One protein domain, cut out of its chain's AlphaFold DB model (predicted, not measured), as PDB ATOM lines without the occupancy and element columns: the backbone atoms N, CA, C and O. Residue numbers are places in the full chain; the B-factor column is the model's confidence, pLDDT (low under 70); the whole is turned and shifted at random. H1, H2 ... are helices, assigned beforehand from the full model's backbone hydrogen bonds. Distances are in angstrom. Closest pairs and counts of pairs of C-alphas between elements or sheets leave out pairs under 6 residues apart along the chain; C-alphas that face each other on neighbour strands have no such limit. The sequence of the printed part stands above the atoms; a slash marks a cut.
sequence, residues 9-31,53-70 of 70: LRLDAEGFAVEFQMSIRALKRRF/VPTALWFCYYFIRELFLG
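What this domain is: This is residues 9 to 31 and 53 to 70 of the 70 residues of an uncharacterized protein of Candidatus Gottesmanbacteria bacterium GW2011_GWB1_44_11c (UniProt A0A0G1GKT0). Two helices, H1 and H2, lie side by side and run the same way, and the first stretch, residues 9 to 16, runs along H1 and then folds back into it. The printed part has 41 residues with two named helices, H1 then H2, and no named strand; the class is all helix. It is compact, with a radius of gyration of the C-alphas of 9.8 A, and elongated, spanning 31 by 18 by 13 A.

Where its parts are: H1 is residues 17 to 28, 16.5 A long, beginning at C-alpha 17 (23.794, -31.165, 122.839). H2 is residues 53 to 68, 23.5 A long, ending at C-alpha 68 (29.126, -20.094, 111.760).

How they stand to each other: H1 and H2 touch; their closest C-alphas, those of Ala 17 and Phe 59, are 5.7 A apart. Their lines stand at a shallow tilt of 27 degrees, the same way. Every O i to N i+4 pair is within hydrogen-bond range in H1, and 11 of 12 in H2.

The domain as a whole: The C-alphas farthest apart, those of Arg 30 and Val 53, are 30.6 A apart. Residues 32 to 52 are not printed; C-alphas 31 and 53 stand 30.2 A apart across this cut. Residue 70 has pLDDT under 70.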
ATOM      1  N   LEU A   9      17.500 -31.690 109.063       95.88
ATOM      2  CA  LEU A   9      18.293 -31.011 110.094       95.88
ATOM      3  C   LEU A   9      19.749 -31.499 110.141       95.88
ATOM      4  O   LEU A   9      20.617 -30.753 110.598       95.88
ATOM      5  N   ARG A  10      20.022 -32.713 109.634       96.25
ATOM      6  CA  ARG A  10      21.355 -33.343 109.570       96.25
ATOM      7  C   ARG A  10      22.115 -33.309 110.904       96.25
ATOM      8  O   ARG A  10      23.286 -32.942 110.916       96.25
ATOM      9  N   LEU A  11      21.431 -33.615 112.009       96.81
ATOM     10  CA  LEU A  11      22.007 -33.547 113.357       96.81
ATOM     11  C   LEU A  11      23.275 -34.403 113.459       96.81
ATOM     12  O   LEU A  11      23.305 -35.530 112.970       96.81
ATOM     13  N   ASP A  12      24.298 -33.834 114.078       97.00
ATOM     14  CA  ASP A  12      25.628 -34.430 114.252       97.00
ATOM     15  C   ASP A  12      26.207 -34.167 115.649       97.00
ATOM     16  O   ASP A  12      27.306 -34.615 115.953       97.00
ATOM     17  N   ALA A  13      25.489 -33.425 116.497       96.38
ATOM     18  CA  ALA A  13      25.872 -33.243 117.884       96.38
ATOM     19  C   ALA A  13      25.634 -34.519 118.702       96.38
ATOM     20  O   ALA A  13      24.658 -35.240 118.492       96.38
ATOM     21  N   GLU A  14      26.516 -34.768 119.665       93.12
ATOM     22  CA  GLU A  14      26.453 -35.932 120.550       93.12
ATOM     23  C   GLU A  14      25.912 -35.576 121.942       93.12
ATOM     24  O   GLU A  14      25.990 -34.433 122.406       93.12
ATOM     25  N   GLY A  15      25.378 -36.586 122.633       93.44
ATOM     26  CA  GLY A  15      24.869 -36.457 123.997       93.44
ATOM     27  C   GLY A  15      23.757 -35.414 124.123       93.44
ATOM     28  O   GLY A  15      22.938 -35.244 123.223       93.44
ATOM     29  N   PHE A  16      23.741 -34.688 125.241       94.06
ATOM     30  CA  PHE A  16      22.712 -33.682 125.538       94.06
ATOM     31  C   PHE A  16      22.660 -32.526 124.526       94.06
ATOM     32  O   PHE A  16      21.644 -31.847 124.418       94.06
ATOM     33  N   ALA A  17      23.737 -32.283 123.774       96.12
ATOM     34  CA  ALA A  17      23.794 -31.165 122.839       96.12
ATOM     35  C   ALA A  17      22.978 -31.405 121.557       96.12
ATOM     36  O   ALA A  17      22.699 -30.448 120.833       96.12
ATOM     37  N   VAL A  18      22.563 -32.648 121.273       96.75
ATOM     38  CA  VAL A  18      21.782 -32.980 120.069       96.75
ATOM     39  C   VAL A  18      20.426 -32.276 120.036       96.75
ATOM     40  O   VAL A  18      20.034 -31.734 119.002       96.75
ATOM     41  N   GLU A  19      19.736 -32.202 121.174       95.44
ATOM     42  CA  GLU A  19      18.436 -31.531 121.298       95.44
ATOM     43  C   GLU A  19      18.577 -30.008 121.159       95.44
ATOM     44  O   GLU A  19      17.761 -29.335 120.519       95.44
ATOM     45  N   PHE A  20      19.673 -29.467 121.689       96.19
ATOM     46  CA  PHE A  20      20.007 -28.056 121.567       96.19
ATOM     47  C   PHE A  20      20.333 -27.675 120.113       96.19
ATOM     48  O   PHE A  20      19.755 -26.732 119.567       96.19
ATOM     49  N   GLN A  21      21.174 -28.464 119.435       97.50
ATOM     50  CA  GLN A  21      21.455 -28.301 118.008       97.50
ATOM     51  C   GLN A  21      20.181 -28.408 117.162       97.50
ATOM     52  O   GLN A  21      19.989 -27.622 116.230       97.50
ATOM     53  N   MET A  22      19.311 -29.373 117.473       97.25
ATOM     54  CA  MET A  22      18.042 -29.560 116.777       97.25
ATOM     55  C   MET A  22      17.208 -28.281 116.802       97.25
ATOM     56  O   MET A  22      16.725 -27.856 115.753       97.25
ATOM     57  N   SER A  23      17.114 -27.633 117.963       96.69
ATOM     58  CA  SER A  23      16.376 -26.380 118.137       96.69
ATOM     59  C   SER A  23      16.971 -25.240 117.304       96.69
ATOM     60  O   SER A  23      16.244 -24.570 116.567       96.69
ATOM     61  N   ILE A  24      18.299 -25.069 117.322       97.25
ATOM     62  CA  ILE A  24      18.993 -24.039 116.524       97.25
ATOM     63  C   ILE A  24      18.746 -24.249 115.025       97.25
ATOM     64  O   ILE A  24      18.385 -23.321 114.299       97.25
ATOM     65  N   ARG A  25      18.920 -25.479 114.539       97.44
ATOM     66  CA  ARG A  25      18.776 -25.794 113.113       97.44
ATOM     67  C   ARG A  25      17.329 -25.763 112.646       97.44
ATOM     68  O   ARG A  25      17.084 -25.394 111.495       97.44
ATOM     69  N   ALA A  26      16.384 -26.135 113.507       96.94
ATOM     70  CA  ALA A  26      14.962 -26.000 113.230       96.94
ATOM     71  C   ALA A  26      14.582 -24.521 113.075       96.94
ATOM     72  O   ALA A  26      13.913 -24.160 112.103       96.94
ATOM     73  N   LEU A  27      15.097 -23.661 113.963       96.31
ATOM     74  CA  LEU A  27      14.902 -22.214 113.897       96.31
ATOM     75  C   LEU A  27      15.492 -21.623 112.608       96.31
ATOM     76  O   LEU A  27      14.789 -20.936 111.868       96.31
ATOM     77  N   LYS A  28      16.750 -21.947 112.281       95.88
ATOM     78  CA  LYS A  28      17.414 -21.495 111.043       95.88
ATOM     79  C   LYS A  28      16.671 -21.912 109.772       95.88
ATOM     80  O   LYS A  28      16.584 -21.138 108.822       95.88
ATOM     81  N   ARG A  29      16.093 -23.117 109.762       95.25
ATOM     82  CA  ARG A  29      15.275 -23.632 108.650       95.25
ATOM     83  C   ARG A  29      13.815 -23.173 108.688       95.25
ATOM     84  O   ARG A  29      13.029 -23.629 107.861       95.25
ATOM     85  N   ARG A  30      13.455 -22.262 109.599       95.31
ATOM     86  CA  ARG A  30      12.110 -21.675 109.720       95.31
ATOM     87  C   ARG A  30      11.010 -22.721 109.928       95.31
ATOM     88  O   ARG A  30       9.884 -22.538 109.470       95.31
ATOM     89  N   PHE A  31      11.323 -23.820 110.615       96.44
ATOM     90  CA  PHE A  31      10.278 -24.729 111.070       96.44
ATOM     91  C   PHE A  31       9.358 -24.008 112.062       96.44
ATOM     92  O   PHE A  31       9.796 -23.145 112.821       96.44
ATOM     93  N   VAL A  53      28.621 -28.364 134.551       96.00
ATOM     94  CA  VAL A  53      29.826 -27.773 133.943       96.00
ATOM     95  C   VAL A  53      30.191 -28.410 132.593       96.00
ATOM     96  O   VAL A  53      30.263 -27.673 131.608       96.00
ATOM     97  N   PRO A  54      30.408 -29.739 132.478       94.31
ATOM     98  CA  PRO A  54      30.779 -30.328 131.192       94.31
ATOM     99  C   PRO A  54      29.658 -30.201 130.153       94.31
ATOM    100  O   PRO A  54      29.950 -29.933 128.989       94.31
ATOM    101  N   THR A  55      28.386 -30.318 130.557       95.44
ATOM    102  CA  THR A  55      27.258 -30.123 129.638       95.44
ATOM    103  C   THR A  55      27.206 -28.685 129.119       95.44
ATOM    104  O   THR A  55      27.066 -28.479 127.915       95.44
ATOM    105  N   ALA A  56      27.387 -27.681 129.985       96.19
ATOM    106  CA  ALA A  56      27.378 -26.278 129.574       96.19
ATOM    107  C   ALA A  56      28.512 -25.945 128.591       96.19
ATOM    108  O   ALA A  56      28.277 -25.262 127.596       96.19
ATOM    109  N   LEU A  57      29.727 -26.462 128.822       96.75
ATOM    110  CA  LEU A  57      30.850 -26.270 127.897       96.75
ATOM    111  C   LEU A  57      30.548 -26.852 126.510       96.75
ATOM    112  O   LEU A  57      30.808 -26.196 125.499       96.75
ATOM    113  N   TRP A  58      29.940 -28.040 126.458       95.62
ATOM    114  CA  TRP A  58      29.487 -28.634 125.201       95.62
ATOM    115  C   TRP A  58      28.421 -27.787 124.509       95.62
ATOM    116  O   TRP A  58      28.499 -27.575 123.300       95.62
ATOM    117  N   PHE A  59      27.456 -27.250 125.256       97.00
ATOM    118  CA  PHE A  59      26.411 -26.397 124.689       97.00
ATOM    119  C   PHE A  59      27.007 -25.117 124.097       97.00
ATOM    120  O   PHE A  59      26.664 -24.760 122.973       97.00
ATOM    121  N   CYS A  60      27.953 -24.474 124.788       97.69
ATOM    122  CA  CYS A  60      28.673 -23.310 124.269       97.69
ATOM    123  C   CYS A  60      29.454 -23.634 122.989       97.69
ATOM    124  O   CYS A  60      29.385 -22.874 122.024       97.69
ATOM    125  N   TYR A  61      30.160 -24.771 122.952       96.56
ATOM    126  CA  TYR A  61      30.871 -25.222 121.755       96.56
ATOM    127  C   TYR A  61      29.921 -25.359 120.555       96.56
ATOM    128  O   TYR A  61      30.161 -24.754 119.508       96.56
ATOM    129  N   TYR A  62      28.818 -26.101 120.711       97.19
ATOM    130  CA  TYR A  62      27.851 -26.295 119.630       97.19
ATOM    131  C   TYR A  62      27.125 -25.001 119.266       97.19
ATOM    132  O   TYR A  62      26.901 -24.765 118.084       97.19
ATOM    133  N   PHE A  63      26.814 -24.136 120.234       97.50
ATOM    134  CA  PHE A  63      26.216 -22.830 119.963       97.50
ATOM    135  C   PHE A  63      27.096 -22.010 119.019       97.50
ATOM    136  O   PHE A  63      26.652 -21.624 117.940       97.50
ATOM    137  N   ILE A  64      28.366 -21.814 119.388       97.69
ATOM    138  CA  ILE A  64      29.331 -21.048 118.593       97.69
ATOM    139  C   ILE A  64      29.504 -21.694 117.215       97.69
ATOM    140  O   ILE A  64      29.438 -21.006 116.200       97.69
ATOM    141  N   ARG A  65      29.661 -23.020 117.158       96.88
ATOM    142  CA  ARG A  65      29.802 -23.765 115.901       96.88
ATOM    143  C   ARG A  65      28.600 -23.566 114.972       96.88
ATOM    144  O   ARG A  65      28.776 -23.312 113.781       96.88
ATOM    145  N   GLU A  66      27.382 -23.659 115.503       97.06
ATOM    146  CA  GLU A  66      26.156 -23.476 114.728       97.06
ATOM    147  C   GLU A  66      25.975 -22.028 114.260       97.06
ATOM    148  O   GLU A  66      25.425 -21.839 113.180       97.06
ATOM    149  N   LEU A  67      26.467 -21.008 114.979       95.44
ATOM    150  CA  LEU A  67      26.439 -19.620 114.485       95.44
ATOM    151  C   LEU A  67      27.185 -19.471 113.150       95.44
ATOM    152  O   LEU A  67      26.698 -18.776 112.261       95.44
ATOM    153  N   PHE A  68      28.314 -20.165 112.981       95.31
ATOM    154  CA  PHE A  68      29.126 -20.094 111.760       95.31
ATOM    155  C   PHE A  68      28.689 -21.062 110.656       95.31
ATOM    156  O   PHE A  68      28.906 -20.776 109.483       95.31
ATOM    157  N   LEU A  69      28.046 -22.185 110.991       88.75
ATOM    158  CA  LEU A  69      27.604 -23.199 110.019       88.75
ATOM    159  C   LEU A  69      26.311 -22.849 109.255       88.75
ATOM    160  O   LEU A  69      25.729 -23.740 108.645       88.75
ATOM    161  N   GLY A  70      25.894 -21.573 109.297       64.62
ATOM    162  CA  GLY A  70      24.889 -20.941 108.422       64.62
ATOM    163  C   GLY A  70      23.814 -21.847 107.859       64.62
ATOM    164  O   GLY A  70      23.883 -22.118 106.645       64.62
TER     165      GLY A  70